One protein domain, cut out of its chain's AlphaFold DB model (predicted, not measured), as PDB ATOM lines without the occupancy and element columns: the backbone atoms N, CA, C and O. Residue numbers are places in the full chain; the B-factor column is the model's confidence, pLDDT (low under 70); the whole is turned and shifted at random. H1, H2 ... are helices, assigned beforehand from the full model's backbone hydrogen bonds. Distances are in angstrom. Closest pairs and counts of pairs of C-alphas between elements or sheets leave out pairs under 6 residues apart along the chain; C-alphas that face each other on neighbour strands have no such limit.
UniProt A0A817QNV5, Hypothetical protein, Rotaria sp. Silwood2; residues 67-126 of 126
ATOM      1  N   GLN A  67      -9.136  -6.341 -32.076       50.56
ATOM      2  CA  GLN A  67      -8.868  -5.727 -30.773       50.56
ATOM      3  C   GLN A  67      -8.326  -4.322 -31.011       50.56
ATOM      4  O   GLN A  67      -7.136  -4.094 -31.221       50.56
ATOM      5  N   THR A  68      -9.239  -3.370 -31.106       53.88
ATOM      6  CA  THR A  68      -8.919  -1.963 -31.271       53.88
ATOM      7  C   THR A  68      -9.025  -1.294 -29.918       53.88
ATOM      8  O   THR A  68      -9.768  -1.729 -29.045       53.88
ATOM      9  N   TRP A  69      -8.360  -0.153 -29.783       50.91
ATOM     10  CA  TRP A  69      -8.509   0.782 -28.663       50.91
ATOM     11  C   TRP A  69      -9.984   1.131 -28.345       50.91
ATOM     12  O   TRP A  69     -10.322   1.570 -27.250       50.91
ATOM     13  N   SER A  70     -10.884   0.918 -29.315       64.88
ATOM     14  CA  SER A  70     -12.327   1.079 -29.143       64.88
ATOM     15  C   SER A  70     -12.986  -0.030 -28.312       64.88
ATOM     16  O   SER A  70     -13.977   0.246 -27.641       64.88
ATOM     17  N   GLU A  71     -12.432  -1.245 -28.295       65.12
ATOM     18  CA  GLU A  71     -12.955  -2.375 -27.520       65.12
ATOM     19  C   GLU A  71     -12.595  -2.265 -26.037       65.12
ATOM     20  O   GLU A  71     -13.455  -2.491 -25.194       65.12
ATOM     21  N   GLU A  72     -11.376  -1.834 -25.704       67.75
ATOM     22  CA  GLU A  72     -10.957  -1.602 -24.311       67.75
ATOM     23  C   GLU A  72     -11.826  -0.511 -23.658       67.75
ATOM     24  O   GLU A  72     -12.402  -0.708 -22.591       67.75
ATOM     25  N   ASN A  73     -12.068   0.585 -24.384       79.25
ATOM     26  CA  ASN A  73     -12.986   1.645 -23.960       79.25
ATOM     27  C   ASN A  73     -14.450   1.161 -23.868       79.25
ATOM     28  O   ASN A  73     -15.206   1.577 -22.991       79.25
ATOM     29  N   ALA A  74     -14.877   0.276 -24.771       80.88
ATOM     30  CA  ALA A  74     -16.212  -0.314 -24.727       80.88
ATOM     31  C   ALA A  74     -16.377  -1.288 -23.550       80.88
ATOM     32  O   ALA A  74     -17.452  -1.336 -22.953       80.88
ATOM     33  N   PHE A  75     -15.325  -2.014 -23.172       81.81
ATOM     34  CA  PHE A  75     -15.306  -2.848 -21.976       81.81
ATOM     35  C   PHE A  75     -15.390  -1.993 -20.705       81.81
ATOM     36  O   PHE A  75     -16.250  -2.239 -19.864       81.81
ATOM     37  N   GLU A  76     -14.604  -0.913 -20.608       83.88
ATOM     38  CA  GLU A  76     -14.688   0.050 -19.496       83.88
ATOM     39  C   GLU A  76     -16.082   0.686 -19.365       83.88
ATOM     40  O   GLU A  76     -16.569   0.925 -18.260       83.88
ATOM     41  N   LYS A  77     -16.764   0.923 -20.492       85.69
ATOM     42  CA  LYS A  77     -18.150   1.419 -20.535       85.69
ATOM     43  C   LYS A  77     -19.208   0.346 -20.253       85.69
ATOM     44  O   LYS A  77     -20.398   0.665 -20.263       85.69
ATOM     45  N   GLY A  78     -18.811  -0.910 -20.046       86.81
ATOM     46  CA  GLY A  78     -19.717  -2.036 -19.816       86.81
ATOM     47  C   GLY A  78     -20.534  -2.443 -21.046       86.81
ATOM     48  O   GLY A  78     -21.602  -3.036 -20.919       86.81
ATOM     49  N   TRP A  79     -20.082  -2.092 -22.251       88.81
ATOM     50  CA  TRP A  79     -20.749  -2.476 -23.500       88.81
ATOM     51  C   TRP A  79     -20.463  -3.925 -23.878       88.81
ATOM     52  O   TRP A  79     -21.297  -4.572 -24.516       88.81
ATOM     53  N   ILE A  80     -19.285  -4.402 -23.486       85.06
ATOM     54  CA  ILE A  80     -18.805  -5.764 -23.661       85.06
ATOM     55  C   ILE A  80     -18.870  -6.431 -22.287       85.06
ATOM     56  O   ILE A  80     -18.298  -5.926 -21.324       85.06
ATOM     57  N   ASP A  81     -19.604  -7.532 -22.188       82.50
ATOM     58  CA  ASP A  81     -19.713  -8.317 -20.960       82.50
ATOM     59  C   ASP A  81     -18.415  -9.119 -20.717       82.50
ATOM     60  O   ASP A  81     -17.554  -9.221 -21.593       82.50
ATOM     61  N   ILE A  82     -18.253  -9.710 -19.532       79.75
ATOM     62  CA  ILE A  82     -17.034 -10.448 -19.144       79.75
ATOM     63  C   ILE A  82     -16.730 -11.653 -20.045       79.75
ATOM     64  O   ILE A  82     -15.615 -12.166 -20.056       79.75
ATOM     65  N   ASP A  83     -17.730 -12.126 -20.784       76.12
ATOM     66  CA  ASP A  83     -17.624 -13.207 -21.756       76.12
ATOM     67  C   ASP A  83     -17.372 -12.709 -23.191       76.12
ATOM     68  O   ASP A  83     -17.427 -13.497 -24.137       76.12
ATOM     69  N   GLY A  84     -17.121 -11.408 -23.360       78.06
ATOM     70  CA  GLY A  84     -16.907 -10.763 -24.651       78.06
ATOM     71  C   GLY A  84     -18.198 -10.446 -25.410       78.06
ATOM     72  O   GLY A  84     -18.141  -9.950 -26.536       78.06
ATOM     73  N   PHE A  85     -19.379 -10.733 -24.847       85.00
ATOM     74  CA  PHE A  85     -20.637 -10.548 -25.561       85.00
ATOM     75  C   PHE A  85     -21.192  -9.130 -25.422       85.00
ATOM     76  O   PHE A  85     -21.343  -8.588 -24.330       85.00
ATOM     77  N   VAL A  86     -21.605  -8.551 -26.548       87.38
ATOM     78  CA  VAL A  86     -22.275  -7.247 -26.594       87.38
ATOM     79  C   VAL A  86     -23.781  -7.470 -26.679       87.38
ATOM     80  O   VAL A  86     -24.306  -7.867 -27.722       87.38
ATOM     81  N   ARG A  87     -24.506  -7.237 -25.581       86.44
ATOM     82  CA  ARG A  87     -25.961  -7.484 -25.522       86.44
ATOM     83  C   ARG A  87     -26.750  -6.457 -26.330       86.44
ATOM     84  O   ARG A  87     -27.564  -6.838 -27.167       86.44
ATOM     85  N   GLU A  88     -26.460  -5.178 -26.121       89.19
ATOM     86  CA  GLU A  88     -27.233  -4.076 -26.691       89.19
ATOM     87  C   GLU A  88     -26.919  -3.830 -28.171       89.19
ATOM     88  O   GLU A  88     -25.764  -3.662 -28.567       89.19
ATOM     89  N   ILE A  89     -27.963  -3.735 -28.999       85.19
ATOM     90  CA  ILE A  89     -27.839  -3.521 -30.453       85.19
ATOM     91  C   ILE A  89     -27.142  -2.191 -30.767       85.19
ATOM     92  O   ILE A  89     -26.344  -2.118 -31.700       85.19
ATOM     93  N   GLN A  90     -27.397  -1.149 -29.975       87.94
ATOM     94  CA  GLN A  90     -26.756   0.156 -30.161       87.94
ATOM     95  C   GLN A  90     -25.237   0.070 -29.962       87.94
ATOM     96  O   GLN A  90     -24.474   0.624 -30.752       87.94
ATOM     97  N   HIS A  91     -24.787  -0.681 -28.955       88.62
ATOM     98  CA  HIS A  91     -23.362  -0.909 -28.716       88.62
ATOM     99  C   HIS A  91     -22.735  -1.741 -29.839       88.62
ATOM    100  O   HIS A  91     -21.624  -1.447 -30.273       88.62
ATOM    101  N   ARG A  92     -23.473  -2.725 -30.376       85.25
ATOM    102  CA  ARG A  92     -23.023  -3.499 -31.543       85.25
ATOM    103  C   ARG A  92     -22.790  -2.612 -32.755       85.25
ATOM    104  O   ARG A  92     -21.779  -2.792 -33.418       85.25
ATOM    105  N   HIS A  93     -23.679  -1.657 -33.023       83.31
ATOM    106  CA  HIS A  93     -23.515  -0.731 -34.144       83.31
ATOM    107  C   HIS A  93     -22.228   0.094 -34.010       83.31
ATOM    108  O   HIS A  93     -21.427   0.165 -34.941       83.31
ATOM    109  N   ASN A  94     -21.975   0.636 -32.813       81.25
ATOM    110  CA  ASN A  94     -20.756   1.400 -32.525       81.25
ATOM    111  C   ASN A  94     -19.476   0.563 -32.669       81.25
ATOM    112  O   ASN A  94     -18.437   1.091 -33.058       81.25
ATOM    113  N   LEU A  95     -19.560  -0.740 -32.392       79.31
ATOM    114  CA  LEU A  95     -18.462  -1.697 -32.525       79.31
ATOM    115  C   LEU A  95     -18.420  -2.393 -33.900       79.31
ATOM    116  O   LEU A  95     -17.640  -3.317 -34.097       79.31
ATOM    117  N   GLN A  96     -19.251  -1.974 -34.864       80.19
ATOM    118  CA  GLN A  96     -19.369  -2.598 -36.193       80.19
ATOM    119  C   GLN A  96     -19.725  -4.101 -36.152       80.19
ATOM    120  O   GLN A  96     -19.415  -4.869 -37.067       80.19
ATOM    121  N   LEU A  97     -20.418  -4.524 -35.094       76.69
ATOM    122  CA  LEU A  97     -20.914  -5.881 -34.860       76.69
ATOM    123  C   LEU A  97     -22.339  -6.084 -35.403       76.69
ATOM    124  O   LEU A  97     -23.049  -6.989 -34.960       76.69
ATOM    125  N   ASP A  98     -22.776  -5.292 -36.387       76.31
ATOM    126  CA  ASP A  98     -24.130  -5.346 -36.977       76.31
ATOM    127  C   ASP A  98     -24.493  -6.718 -37.563       76.31
ATOM    128  O   ASP A  98     -25.660  -7.061 -37.755       76.31
ATOM    129  N   ARG A  99     -23.474  -7.523 -37.870       72.94
ATOM    130  CA  ARG A  99     -23.627  -8.876 -38.410       72.94
ATOM    131  C   ARG A  99     -23.700  -9.955 -37.330       72.94
ATOM    132  O   ARG A  99     -23.915 -11.115 -37.676       72.94
ATOM    133  N   CYS A 100     -23.548  -9.614 -36.050       71.69
ATOM    134  CA  CYS A 100     -23.709 -10.560 -34.951       71.69
ATOM    135  C   CYS A 100     -25.185 -10.960 -34.816       71.69
ATOM    136  O   CYS A 100     -26.038 -10.167 -34.416       71.69
ATOM    137  N   ARG A 101     -25.488 -12.216 -35.160       75.69
ATOM    138  CA  ARG A 101     -26.854 -12.771 -35.184       75.69
ATOM    139  C   ARG A 101     -27.304 -13.339 -33.840       75.69
ATOM    140  O   ARG A 101     -28.472 -13.688 -33.696       75.69
ATOM    141  N   PHE A 102     -26.394 -13.458 -32.877       78.25
ATOM    142  CA  PHE A 102     -26.686 -14.041 -31.576       78.25
ATOM    143  C   PHE A 102     -27.462 -13.052 -30.700       78.25
ATOM    144  O   PHE A 102     -27.042 -11.910 -30.500       78.25
ATOM    145  N   THR A 103     -28.610 -13.480 -30.180       80.31
ATOM    146  CA  THR A 103     -29.437 -12.701 -29.240       80.31
ATOM    147  C   THR A 103     -28.961 -12.844 -27.791       80.31
ATOM    148  O   THR A 103     -29.256 -11.990 -26.963       80.31
ATOM    149  N   SER A 104     -28.166 -13.876 -27.501       81.06
ATOM    150  CA  SER A 104     -27.499 -14.136 -26.223       81.06
ATOM    151  C   SER A 104     -26.071 -14.620 -26.461       81.06
ATOM    152  O   SER A 104     -25.763 -15.098 -27.552       81.06
ATOM    153  N   SER A 105     -25.215 -14.538 -25.441       81.38
ATOM    154  CA  SER A 105     -23.839 -15.025 -25.536       81.38
ATOM    155  C   SER A 105     -23.798 -16.485 -25.999       81.38
ATOM    156  O   SER A 105     -24.419 -17.345 -25.363       81.38
ATOM    157  N   PRO A 106     -23.085 -16.800 -27.095       77.62
ATOM    158  CA  PRO A 106     -22.915 -18.176 -27.535       77.62
ATOM    159  C   PRO A 106     -21.922 -18.939 -26.653       77.62
ATOM    160  O   PRO A 106     -21.813 -20.153 -26.802       77.62
ATOM    161  N   LEU A 107     -21.210 -18.271 -25.731       73.50
ATOM    162  CA  LEU A 107     -20.121 -18.883 -24.973       73.50
ATOM    163  C   LEU A 107     -20.582 -20.103 -24.173       73.50
ATOM    164  O   LEU A 107     -19.882 -21.107 -24.155       73.50
ATOM    165  N   HIS A 108     -21.764 -20.058 -23.552       71.31
ATOM    166  CA  HIS A 108     -22.293 -21.214 -22.821       71.31
ATOM    167  C   HIS A 108     -22.528 -22.415 -23.748       71.31
ATOM    168  O   HIS A 108     -22.134 -23.533 -23.438       71.31
ATOM    169  N   PHE A 109     -23.135 -22.178 -24.913       71.62
ATOM    170  CA  PHE A 109     -23.360 -23.215 -25.918       71.62
ATOM    171  C   PHE A 109     -22.036 -23.794 -26.435       71.62
ATOM    172  O   PHE A 109     -21.897 -25.009 -26.553       71.62
ATOM    173  N   VAL A 110     -21.043 -22.938 -26.682       69.81
ATOM    174  CA  VAL A 110     -19.702 -23.357 -27.112       69.81
ATOM    175  C   VAL A 110     -18.994 -24.160 -26.017       69.81
ATOM    176  O   VAL A 110     -18.458 -25.223 -26.313       69.81
ATOM    177  N   LYS A 111     -19.045 -23.723 -24.751       66.75
ATOM    178  CA  LYS A 111     -18.506 -24.479 -23.606       66.75
ATOM    179  C   LYS A 111     -19.135 -25.864 -23.510       66.75
ATOM    180  O   LYS A 111     -18.411 -26.845 -23.422       66.75
ATOM    181  N   GLN A 112     -20.455 -25.953 -23.640       66.81
ATOM    182  CA  GLN A 112     -21.166 -27.228 -23.620       66.81
ATOM    183  C   GLN A 112     -20.764 -28.143 -24.790       66.81
ATOM    184  O   GLN A 112     -20.623 -29.350 -24.610       66.81
ATOM    185  N   LEU A 113     -20.538 -27.595 -25.990       64.94
ATOM    186  CA  LEU A 113     -20.011 -28.371 -27.119       64.94
ATOM    187  C   LEU A 113     -18.605 -28.916 -26.833       64.94
ATOM    188  O   LEU A 113     -18.332 -30.081 -27.123       64.94
ATOM    189  N   LEU A 114     -17.730 -28.099 -26.242       64.88
ATOM    190  CA  LEU A 114     -16.372 -28.503 -25.871       64.88
ATOM    191  C   LEU A 114     -16.373 -29.555 -24.751       64.88
ATOM    192  O   LEU A 114     -15.641 -30.537 -24.835       64.88
ATOM    193  N   GLU A 115     -17.222 -29.396 -23.737       68.69
ATOM    194  CA  GLU A 115     -17.410 -30.376 -22.661       68.69
ATOM    195  C   GLU A 115     -17.921 -31.713 -23.202       68.69
ATOM    196  O   GLU A 115     -17.367 -32.763 -22.881       68.69
ATOM    197  N   ASN A 116     -18.928 -31.686 -24.078       61.97
ATOM    198  CA  ASN A 116     -19.440 -32.893 -24.723       61.97
ATOM    199  C   ASN A 116     -18.355 -33.590 -25.555       61.97
ATOM    200  O   ASN A 116     -18.234 -34.813 -25.495       61.97
ATOM    201  N   LYS A 117     -17.525 -32.831 -26.281       55.38
ATOM    202  CA  LYS A 117     -16.367 -33.370 -27.007       55.38
ATOM    203  C   LYS A 117     -15.359 -34.026 -26.055       55.38
ATOM    204  O   LYS A 117     -14.947 -35.155 -26.297       55.38
ATOM    205  N   ASN A 118     -14.993 -33.364 -24.960       61.75
ATOM    206  CA  ASN A 118     -14.022 -33.899 -24.000       61.75
ATOM    207  C   ASN A 118     -14.549 -35.155 -23.286       61.75
ATOM    208  O   ASN A 118     -13.804 -36.115 -23.099       61.75
ATOM    209  N   ASN A 119     -15.846 -35.197 -22.976       58.06
ATOM    210  CA  ASN A 119     -16.497 -36.376 -22.398       58.06
ATOM    211  C   ASN A 119     -16.648 -37.533 -23.400       58.06
ATOM    212  O   ASN A 119     -16.717 -38.686 -22.987       58.06
ATOM    213  N   SER A 120     -16.636 -37.256 -24.709       54.06
ATOM    214  CA  SER A 120     -16.618 -38.288 -25.760       54.06
ATOM    215  C   SER A 120     -15.271 -39.023 -25.854       54.06
ATOM    216  O   SER A 120     -15.200 -40.101 -26.438       54.06
ATOM    217  N   HIS A 121     -14.207 -38.455 -25.270       47.16
ATOM    218  CA  HIS A 121     -12.878 -39.065 -25.157       47.16
ATOM    219  C   HIS A 121     -12.568 -39.593 -23.752       47.16
ATOM    220  O   HIS A 121     -11.449 -40.049 -23.510       47.16
ATOM    221  N   ALA A 122     -13.532 -39.562 -22.822       40.31
ATOM    222  CA  ALA A 122     -13.382 -40.277 -21.564       40.31
ATOM    223  C   ALA A 122     -13.224 -41.773 -21.892       40.31
ATOM    224  O   ALA A 122     -14.103 -42.338 -22.553       40.31
ATOM    225  N   PRO A 123     -12.123 -42.434 -21.485       43.41
ATOM    226  CA  PRO A 123     -12.019 -43.872 -21.638       43.41
ATOM    227  C   PRO A 123     -13.224 -44.480 -20.930       43.41
ATOM    228  O   PRO A 123     -13.499 -44.132 -19.779       43.41
ATOM    229  N   LEU A 124     -13.940 -45.375 -21.610       46.19
ATOM    230  CA  LEU A 124     -14.821 -46.321 -20.939       46.19
ATOM    231  C   LEU A 124     -13.947 -47.059 -19.922       46.19
ATOM    232  O   LEU A 124     -13.200 -47.964 -20.291       46.19
ATOM    233  N   MET A 125     -13.958 -46.605 -18.668       42.09
ATOM    234  CA  MET A 125     -13.351 -47.353 -17.582       42.09
ATOM    235  C   MET A 125     -14.199 -48.610 -17.424       42.09
ATOM    236  O   MET A 125     -15.350 -48.540 -16.993       42.09
ATOM    237  N   SER A 126     -13.636 -49.715 -17.908       43.06
ATOM    238  CA  SER A 126     -14.097 -51.090 -17.719       43.06
ATOM    239  C   SER A 126     -14.061 -51.494 -16.255       43.06
ATOM    240  O   SER A 126     -13.029 -51.167 -15.621       43.06
TER     241      SER A 126
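Overview. This is residues 67 to 126 of the 126 residues of the protein "Hypothetical protein" of Rotaria sp. Silwood2 (UniProt A0A817QNV5). Helix H3 and a tail form a long arm, with residues 109 to 126 sticking out from a small body of loops and two short helices, H1 and H2. The arm makes the length of an outline spanning 55 by 21 by 15 A. The printed part has 60 residues, under half in the named helices H1, H2, H3; it is all helix and extended, with a radius of gyration of the C-alphas of 16.4 A.

Arrangement. Start at H3, residues 107 to 120, which touches no helix. H2, residues 89 to 94, is apart from it. H1, residues 69 to 76, is apart from H3 and only just apart from H2, closest 8.2 A. In these helices every O i to N i+4 pair is within hydrogen-bond range.

Along the chain. Find C-alpha 107 at (-20.121, -18.883, -24.973); H3 runs 19.7 A to C-alpha 120. H1 begins at C-alpha 69, (-8.509, 0.782, -28.663), and spans 11.1 A; H2 spans 8.9 A.

Size, cuts and confidence. The C-alphas farthest apart, of Asn 94 and Ser 126, are 54.9 A apart. Both links are long, and the printed part has no cut. Confidence is low, under 70, in residues 67 to 72 and 110 to 126.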